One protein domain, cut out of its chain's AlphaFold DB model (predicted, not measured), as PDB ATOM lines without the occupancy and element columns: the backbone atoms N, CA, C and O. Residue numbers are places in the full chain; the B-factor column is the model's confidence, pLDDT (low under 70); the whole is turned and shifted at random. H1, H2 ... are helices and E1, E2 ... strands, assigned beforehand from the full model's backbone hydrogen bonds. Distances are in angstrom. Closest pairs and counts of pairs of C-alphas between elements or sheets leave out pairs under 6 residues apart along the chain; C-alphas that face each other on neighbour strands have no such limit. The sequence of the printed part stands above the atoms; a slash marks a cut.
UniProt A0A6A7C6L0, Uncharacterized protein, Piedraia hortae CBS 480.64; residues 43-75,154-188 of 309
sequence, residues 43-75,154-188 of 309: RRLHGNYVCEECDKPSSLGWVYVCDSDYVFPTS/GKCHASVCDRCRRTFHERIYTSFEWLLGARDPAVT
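Overview. This is residues 43 to 75 and 154 to 188 of the 309 residues of an uncharacterized protein of Piedraia hortae CBS 480.64 (UniProt A0A6A7C6L0). Little regular structure: a small three-stranded sheet with long loops, from which residues 166 to 188, holding the short helix H1, stick out as a tail. The printed part has 68 residues, 17 in named elements, in the order E1, E2, E3, H1; the class is mixed. The sheet, E1 - E2 - E3, is antiparallel. The whole is loose, with a radius of gyration of the C-alphas of 14.2 A and spans of 37 by 32 by 24 A.

Arrangement. E1, residues 43 to 46, and E2, residues 62 to 66, form a hairpin, with N 43 and O 65 within hydrogen-bond range at 2.8 A. E3, residues 159 to 161, is antiparallel to E2, with N 64 and O 160 within range at 2.8 A. H1, residues 176 to 180, is not on the sheet; its O i to N i+4 pair is within range.

Along the chain. E1 begins at C-alpha 43 (41.872, 41.408, 34.469) and spans 10.0 A, E2 13.3 A, E3 7.1 A; H1 spans 6.2 A, ending at C-alpha 180 (33.373, 53.667, 21.854).

Size, cuts and confidence. Residues 76 to 153 are not printed; C-alphas 75 and 154 are 21.4 A apart. Links E1 to E2 and E3 to H1 are long. Residues under pLDDT 70 include 69 to 75 and 166 to 180.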
ATOM      1  N   ARG A  43      41.767  42.443  35.495       88.19
ATOM      2  CA  ARG A  43      41.872  41.408  34.469       88.19
ATOM      3  C   ARG A  43      41.299  40.095  34.985       88.19
ATOM      4  O   ARG A  43      41.524  39.724  36.135       88.19
ATOM      5  N   ARG A  44      40.584  39.363  34.130       91.56
ATOM      6  CA  ARG A  44      40.133  37.996  34.423       91.56
ATOM      7  C   ARG A  44      41.205  37.002  33.990       91.56
ATOM      8  O   ARG A  44      41.618  37.016  32.836       91.56
ATOM      9  N   LEU A  45      41.632  36.140  34.902       90.69
ATOM     10  CA  LEU A  45      42.536  35.027  34.625       90.69
ATOM     11  C   LEU A  45      41.774  33.710  34.771       90.69
ATOM     12  O   LEU A  45      41.096  33.509  35.780       90.69
ATOM     13  N   HIS A  46      41.888  32.827  33.776       94.94
ATOM     14  CA  HIS A  46      41.307  31.483  33.807       94.94
ATOM     15  C   HIS A  46      42.367  30.441  34.167       94.94
ATOM     16  O   HIS A  46      43.426  30.403  33.543       94.94
ATOM     17  N   GLY A  47      42.088  29.580  35.142       92.06
ATOM     18  CA  GLY A  47      42.965  28.484  35.539       92.06
ATOM     19  C   GLY A  47      42.821  28.108  37.012       92.06
ATOM     20  O   GLY A  47      41.864  28.481  37.689       92.06
ATOM     21  N   ASN A  48      43.819  27.394  37.531       93.94
ATOM     22  CA  ASN A  48      43.868  26.940  38.924       93.94
ATOM     23  C   ASN A  48      44.390  28.034  39.872       93.94
ATOM     24  O   ASN A  48      45.262  27.791  40.703       93.94
ATOM     25  N   TYR A  49      43.877  29.255  39.725       94.44
ATOM     26  CA  TYR A  49      44.232  30.379  40.584       94.44
ATOM     27  C   TYR A  49      43.438  30.332  41.891       94.44
ATOM     28  O   TYR A  49      42.252  29.981  41.914       94.44
ATOM     29  N   VAL A  50      44.099  30.708  42.983       94.56
ATOM     30  CA  VAL A  50      43.524  30.738  44.328       94.56
ATOM     31  C   VAL A  50      43.135  32.174  44.672       94.56
ATOM     32  O   VAL A  50      43.863  33.110  44.368       94.56
ATOM     33  N   CYS A  51      41.963  32.346  45.274       92.69
ATOM     34  CA  CYS A  51      41.503  33.637  45.775       92.69
ATOM     35  C   CYS A  51      42.276  34.039  47.037       92.69
ATOM     36  O   CYS A  51      42.207  33.296  48.011       92.69
ATOM     37  N   GLU A  52      42.879  35.228  47.087       90.75
ATOM     38  CA  GLU A  52      43.546  35.742  48.301       90.75
ATOM     39  C   GLU A  52      42.575  35.989  49.467       90.75
ATOM     40  O   GLU A  52      42.971  36.057  50.629       90.75
ATOM     41  N   GLU A  53      41.279  36.126  49.177       88.94
ATOM     42  CA  GLU A  53      40.271  36.406  50.199       88.94
ATOM     43  C   GLU A  53      39.723  35.131  50.859       88.94
ATOM     44  O   GLU A  53      39.352  35.146  52.032       88.94
ATOM     45  N   CYS A  54      39.625  34.013  50.138       92.06
ATOM     46  CA  CYS A  54      39.070  32.776  50.707       92.06
ATOM     47  C   CYS A  54      39.985  31.564  50.637       92.06
ATOM     48  O   CYS A  54      39.550  30.493  51.063       92.06
ATOM     49  N   ASP A  55      41.189  31.717  50.087       93.31
ATOM     50  CA  ASP A  55      42.191  30.668  49.891       93.31
ATOM     51  C   ASP A  55      41.640  29.426  49.169       93.31
ATOM     52  O   ASP A  55      42.115  28.304  49.339       93.31
ATOM     53  N   LYS A  56      40.600  29.616  48.346       94.38
ATOM     54  CA  LYS A  56      39.960  28.556  47.556       94.38
ATOM     55  C   LYS A  56      40.167  28.801  46.066       94.38
ATOM     56  O   LYS A  56      40.110  29.959  45.632       94.38
ATOM     57  N   PRO A  57      40.339  27.732  45.268       94.50
ATOM     58  CA  PRO A  57      40.282  27.848  43.821       94.50
ATOM     59  C   PRO A  57      38.898  28.344  43.396       94.50
ATOM     60  O   PRO A  57      37.878  28.037  44.028       94.50
ATOM     61  N   SER A  58      38.850  29.135  42.327       94.00
ATOM     62  CA  SER A  58      37.576  29.616  41.797       94.00
ATOM     63  C   SER A  58      36.730  28.453  41.283       94.00
ATOM     64  O   SER A  58      37.177  27.681  40.441       94.00
ATOM     65  N   SER A  59      35.471  28.356  41.725       91.12
ATOM     66  CA  SER A  59      34.555  27.307  41.250       91.12
ATOM     67  C   SER A  59      34.236  27.409  39.758       91.12
ATOM     68  O   SER A  59      33.744  26.450  39.178       91.12
ATOM     69  N   LEU A  60      34.464  28.581  39.162       90.25
ATOM     70  CA  LEU A  60      34.256  28.840  37.738       90.25
ATOM     71  C   LEU A  60      35.575  28.832  36.950       90.25
ATOM     72  O   LEU A  60      35.562  29.137  35.767       90.25
ATOM     73  N   GLY A  61      36.713  28.567  37.603       92.75
ATOM     74  CA  GLY A  61      38.042  28.680  36.996       92.75
ATOM     75  C   GLY A  61      38.543  30.117  36.816       92.75
ATOM     76  O   GLY A  61      39.664  30.303  36.365       92.75
ATOM     77  N   TRP A  62      37.764  31.141  37.185       93.12
ATOM     78  CA  TRP A  62      38.117  32.554  36.977       93.12
ATOM     79  C   TRP A  62      38.510  33.282  38.267       93.12
ATOM     80  O   TRP A  62      37.752  33.268  39.243       93.12
ATOM     81  N   VAL A  63      39.642  33.987  38.256       93.81
ATOM     82  CA  VAL A  63      40.068  34.929  39.309       93.81
ATOM     83  C   VAL A  63      40.258  36.321  38.703       93.81
ATOM     84  O   VAL A  63      40.757  36.461  37.589       93.81
ATOM     85  N   TYR A  64      39.827  37.350  39.426       91.50
ATOM     86  CA  TYR A  64      39.974  38.751  39.045       91.50
ATOM     87  C   TYR A  64      41.219  39.316  39.712       91.50
ATOM     88  O   TYR A  64      41.305  39.299  40.938       91.50
ATOM     89  N   VAL A  65      42.159  39.817  38.918       90.75
ATOM     90  CA  VAL A  65      43.409  40.410  39.399       90.75
ATOM     91  C   VAL A  65      43.406  41.893  39.067       90.75
ATOM     92  O   VAL A  65      43.164  42.264  37.919       90.75
ATOM     93  N   CYS A  66      43.661  42.744  40.058       89.19
ATOM     94  CA  CYS A  66      43.825  44.175  39.829       89.19
ATOM     95  C   CYS A  66      45.001  44.441  38.878       89.19
ATOM     96  O   CYS A  66      46.116  43.989  39.129       89.19
ATOM     97  N   ASP A  67      44.762  45.209  37.813       86.00
ATOM     98  CA  ASP A  67      45.808  45.631  36.876       86.00
ATOM     99  C   ASP A  67      45.954  47.153  36.759       86.00
ATOM    100  O   ASP A  67      46.794  47.618  35.996       86.00
ATOM    101  N   SER A  68      45.229  47.939  37.565       78.38
ATOM    102  CA  SER A  68      45.357  49.406  37.576       78.38
ATOM    103  C   SER A  68      46.758  49.915  37.928       78.38
ATOM    104  O   SER A  68      47.134  50.988  37.466       78.38
ATOM    105  N   ASP A  69      47.548  49.139  38.674       67.31
ATOM    106  CA  ASP A  69      48.952  49.471  38.960       67.31
ATOM    107  C   ASP A  69      49.929  48.863  37.947       67.31
ATOM    108  O   ASP A  69      51.141  49.087  38.017       67.31
ATOM    109  N   TYR A  70      49.412  48.114  36.971       66.62
ATOM    110  CA  TYR A  70      50.146  47.773  35.768       66.62
ATOM    111  C   TYR A  70      50.107  48.996  34.856       66.62
ATOM    112  O   TYR A  70      49.404  49.045  33.848       66.62
ATOM    113  N   VAL A  71      50.894  50.010  35.223       58.19
ATOM    114  CA  VAL A  71      51.360  50.986  34.246       58.19
ATOM    115  C   VAL A  71      52.082  50.134  33.218       58.19
ATOM    116  O   VAL A  71      53.194  49.664  33.473       58.19
ATOM    117  N   PHE A  72      51.413  49.834  32.096       49.12
ATOM    118  CA  PHE A  72      52.117  49.321  30.936       49.12
ATOM    119  C   PHE A  72      53.316  50.249  30.803       49.12
ATOM    120  O   PHE A  72      53.117  51.469  30.815       49.12
ATOM    121  N   PRO A  73      54.552  49.731  30.752       48.56
ATOM    122  CA  PRO A  73      55.630  50.528  30.231       48.56
ATOM    123  C   PRO A  73      55.234  50.762  28.776       48.56
ATOM    124  O   PRO A  73      55.611  50.013  27.882       48.56
ATOM    125  N   THR A  74      54.376  51.755  28.536       46.81
ATOM    126  CA  THR A  74      54.230  52.375  27.244       46.81
ATOM    127  C   THR A  74      55.639  52.859  27.016       46.81
ATOM    128  O   THR A  74      56.082  53.804  27.670       46.81
ATOM    129  N   SER A  75      56.392  52.093  26.230       44.00
ATOM    130  CA  SER A  75      57.752  52.406  25.836       44.00
ATOM    131  C   SER A  75      57.692  53.670  24.980       44.00
ATOM    132  O   SER A  75      57.807  53.648  23.764       44.00
ATOM    133  N   GLY A 154      53.041  49.928  47.109       67.88
ATOM    134  CA  GLY A 154      53.285  48.661  46.444       67.88
ATOM    135  C   GLY A 154      52.165  48.410  45.444       67.88
ATOM    136  O   GLY A 154      51.018  48.778  45.690       67.88
ATOM    137  N   LYS A 155      52.518  47.813  44.308       78.38
ATOM    138  CA  LYS A 155      51.562  47.398  43.280       78.38
ATOM    139  C   LYS A 155      50.388  46.662  43.951       78.38
ATOM    140  O   LYS A 155      50.622  45.743  44.739       78.38
ATOM    141  N   CYS A 156      49.147  47.056  43.670       85.06
ATOM    142  CA  CYS A 156      47.961  46.328  44.109       85.06
ATOM    143  C   CYS A 156      47.976  44.971  43.409       85.06
ATOM    144  O   CYS A 156      47.676  44.859  42.223       85.06
ATOM    145  N   HIS A 157      48.329  43.936  44.164       83.38
ATOM    146  CA  HIS A 157      48.325  42.551  43.707       83.38
ATOM    147  C   HIS A 157      47.011  41.828  44.015       83.38
ATOM    148  O   HIS A 157      46.953  40.616  43.870       83.38
ATOM    149  N   ALA A 158      45.960  42.557  44.406       89.06
ATOM    150  CA  ALA A 158      44.718  41.952  44.868       89.06
ATOM    151  C   ALA A 158      44.140  40.979  43.833       89.06
ATOM    152  O   ALA A 158      43.833  41.377  42.700       89.06
ATOM    153  N   SER A 159      43.954  39.726  44.255       90.88
ATOM    154  CA  SER A 159      43.350  38.671  43.448       90.88
ATOM    155  C   SER A 159      42.150  38.026  44.157       90.88
ATOM    156  O   SER A 159      42.249  37.460  45.245       90.88
ATOM    157  N   VAL A 160      40.964  38.124  43.552       91.75
ATOM    158  CA  VAL A 160      39.700  37.687  44.174       91.75
ATOM    159  C   VAL A 160      38.879  36.801  43.243       91.75
ATOM    160  O   VAL A 160      38.767  37.058  42.046       91.75
ATOM    161  N   CYS A 161      38.277  35.734  43.773       92.31
ATOM    162  CA  CYS A 161      37.334  34.913  43.011       92.31
ATOM    163  C   CYS A 161      35.962  35.584  42.902       92.31
ATOM    164  O   CYS A 161      35.616  36.484  43.670       92.31
ATOM    165  N   ASP A 162      35.142  35.061  41.992       87.56
ATOM    166  CA  ASP A 162      33.789  35.551  41.721       87.56
ATOM    167  C   ASP A 162      32.900  35.633  42.980       87.56
ATOM    168  O   ASP A 162      32.176  36.603  43.179       87.56
ATOM    169  N   ARG A 163      33.033  34.676  43.911       86.75
ATOM    170  CA  ARG A 163      32.253  34.648  45.166       86.75
ATOM    171  C   ARG A 163      32.725  35.652  46.220       86.75
ATOM    172  O   ARG A 163      31.930  36.089  47.048       86.75
ATOM    173  N   CYS A 164      34.019  35.967  46.240       85.50
ATOM    174  CA  CYS A 164      34.617  36.886  47.216       85.50
ATOM    175  C   CYS A 164      34.544  38.346  46.781       85.50
ATOM    176  O   CYS A 164      34.873  39.244  47.552       85.50
ATOM    177  N   ARG A 165      34.058  38.588  45.565       80.38
ATOM    178  CA  ARG A 165      33.846  39.899  44.972       80.38
ATOM    179  C   ARG A 165      32.623  40.598  45.597       80.38
ATOM    180  O   ARG A 165      31.652  40.900  44.916       80.38
ATOM    181  N   ARG A 166      32.654  40.847  46.915       63.34
ATOM    182  CA  ARG A 166      31.509  41.344  47.710       63.34
ATOM    183  C   ARG A 166      31.003  42.744  47.330       63.34
ATOM    184  O   ARG A 166      29.914  43.097  47.760       63.34
ATOM    185  N   THR A 167      31.742  43.529  46.545       52.66
ATOM    186  CA  THR A 167      31.442  44.963  46.331       52.66
ATOM    187  C   THR A 167      31.629  45.474  44.902       52.66
ATOM    188  O   THR A 167      31.406  46.652  44.643       52.66
ATOM    189  N   PHE A 168      31.980  44.631  43.926       52.50
ATOM    190  CA  PHE A 168      32.174  45.114  42.546       52.50
ATOM    191  C   PHE A 168      30.946  44.958  41.642       52.50
ATOM    192  O   PHE A 168      31.029  45.277  40.457       52.50
ATOM    193  N   HIS A 169      29.807  44.514  42.181       48.69
ATOM    194  CA  HIS A 169      28.535  44.571  41.457       48.69
ATOM    195  C   HIS A 169      28.102  46.016  41.137       48.69
ATOM    196  O   HIS A 169      27.333  46.214  40.204       48.69
ATOM    197  N   GLU A 170      28.636  47.020  41.843       48.50
ATOM    198  CA  GLU A 170      28.194  48.421  41.738       48.50
ATOM    199  C   GLU A 170      29.125  49.335  40.918       48.50
ATOM    200  O   GLU A 170      28.824  50.511  40.740       48.50
ATOM    201  N   ARG A 171      30.266  48.843  40.408       51.09
ATOM    202  CA  ARG A 171      31.272  49.701  39.737       51.09
ATOM    203  C   ARG A 171      31.727  49.232  38.361       51.09
ATOM    204  O   ARG A 171      32.790  49.643  37.905       51.09
ATOM    205  N   ILE A 172      30.936  48.419  37.665       49.97
ATOM    206  CA  ILE A 172      31.142  48.253  36.222       49.97
ATOM    207  C   ILE A 172      30.355  49.355  35.513       49.97
ATOM    208  O   ILE A 172      29.304  49.113  34.935       49.97
ATOM    209  N   TYR A 173      30.878  50.577  35.563       46.53
ATOM    210  CA  TYR A 173      30.755  51.434  34.395       46.53
ATOM    211  C   TYR A 173      31.948  51.054  33.527       46.53
ATOM    212  O   TYR A 173      33.069  51.489  33.786       46.53
ATOM    213  N   THR A 174      31.737  50.190  32.531       54.75
ATOM    214  CA  THR A 174      32.579  50.260  31.335       54.75
ATOM    215  C   THR A 174      32.559  51.729  30.936       54.75
ATOM    216  O   THR A 174      31.484  52.288  30.707       54.75
ATOM    217  N   SER A 175      33.704  52.418  31.005       56.50
ATOM    218  CA  SER A 175      33.706  53.829  30.634       56.50
ATOM    219  C   SER A 175      33.183  53.915  29.204       56.50
ATOM    220  O   SER A 175      33.485  53.064  28.366       56.50
ATOM    221  N   PHE A 176      32.338  54.906  28.935       55.25
ATOM    222  CA  PHE A 176      31.706  55.052  27.626       55.25
ATOM    223  C   PHE A 176      32.766  55.130  26.509       55.25
ATOM    224  O   PHE A 176      32.577  54.584  25.429       55.25
ATOM    225  N   GLU A 177      33.940  55.699  26.810       58.12
ATOM    226  CA  GLU A 177      35.118  55.689  25.933       58.12
ATOM    227  C   GLU A 177      35.687  54.297  25.646       58.12
ATOM    228  O   GLU A 177      36.197  54.071  24.555       58.12
ATOM    229  N   TRP A 178      35.622  53.355  26.587       62.28
ATOM    230  CA  TRP A 178      36.107  51.993  26.364       62.28
ATOM    231  C   TRP A 178      35.202  51.227  25.393       62.28
ATOM    232  O   TRP A 178      35.700  50.538  24.508       62.28
ATOM    233  N   LEU A 179      33.882  51.434  25.496       61.22
ATOM    234  CA  LEU A 179      32.895  50.932  24.532       61.22
ATOM    235  C   LEU A 179      33.035  51.598  23.155       61.22
ATOM    236  O   LEU A 179      32.961  50.922  22.133       61.22
ATOM    237  N   LEU A 180      33.252  52.917  23.110       67.50
ATOM    238  CA  LEU A 180      33.373  53.667  21.854       67.50
ATOM    239  C   LEU A 180      34.747  53.532  21.182       67.50
ATOM    240  O   LEU A 180      34.858  53.720  19.974       67.50
ATOM    241  N   GLY A 181      35.793  53.205  21.940       74.81
ATOM    242  CA  GLY A 181      37.164  53.104  21.446       74.81
ATOM    243  C   GLY A 181      37.443  51.883  20.567       74.81
ATOM    244  O   GLY A 181      38.592  51.712  20.164       74.81
ATOM    245  N   ALA A 182      36.438  51.036  20.304       57.91
ATOM    246  CA  ALA A 182      36.526  49.829  19.475       57.91
ATOM    247  C   ALA A 182      37.702  48.899  19.842       57.91
ATOM    248  O   ALA A 182      38.253  48.206  18.989       57.91
ATOM    249  N   ARG A 183      38.134  48.921  21.113       60.69
ATOM    250  CA  ARG A 183      39.268  48.113  21.592       60.69
ATOM    251  C   ARG A 183      38.890  46.665  21.862       60.69
ATOM    252  O   ARG A 183      39.776  45.817  21.813       60.69
ATOM    253  N   ASP A 184      37.607  46.403  22.074       62.66
ATOM    254  CA  ASP A 184      37.059  45.059  21.999       62.66
ATOM    255  C   ASP A 184      36.435  44.864  20.614       62.66
ATOM    256  O   ASP A 184      35.624  45.699  20.190       62.66
ATOM    257  N   PRO A 185      36.797  43.792  19.889       72.69
ATOM    258  CA  PRO A 185      36.067  43.425  18.691       72.69
ATOM    259  C   PRO A 185      34.602  43.194  19.068       72.69
ATOM    260  O   PRO A 185      34.297  42.650  20.131       72.69
ATOM    261  N   ALA A 186      33.687  43.633  18.202       74.44
ATOM    262  CA  ALA A 186      32.280  43.299  18.366       74.44
ATOM    263  C   ALA A 186      32.152  41.777  18.514       74.44
ATOM    264  O   ALA A 186      32.780  41.037  17.751       74.44
ATOM    265  N   VAL A 187      31.368  41.328  19.501       78.00
ATOM    266  CA  VAL A 187      31.134  39.897  19.730       78.00
ATOM    267  C   VAL A 187      30.635  39.292  18.424       78.00
ATOM    268  O   VAL A 187      29.632  39.740  17.864       78.00
ATOM    269  N   THR A 188      31.371  38.309  17.919       87.69
ATOM    270  CA  THR A 188      31.054  37.678  16.636       87.69
ATOM    271  C   THR A 188      29.835  36.767  16.781       87.69
ATOM    272  O   THR A 188      29.585  36.215  17.854       87.69
TER     273      THR A 188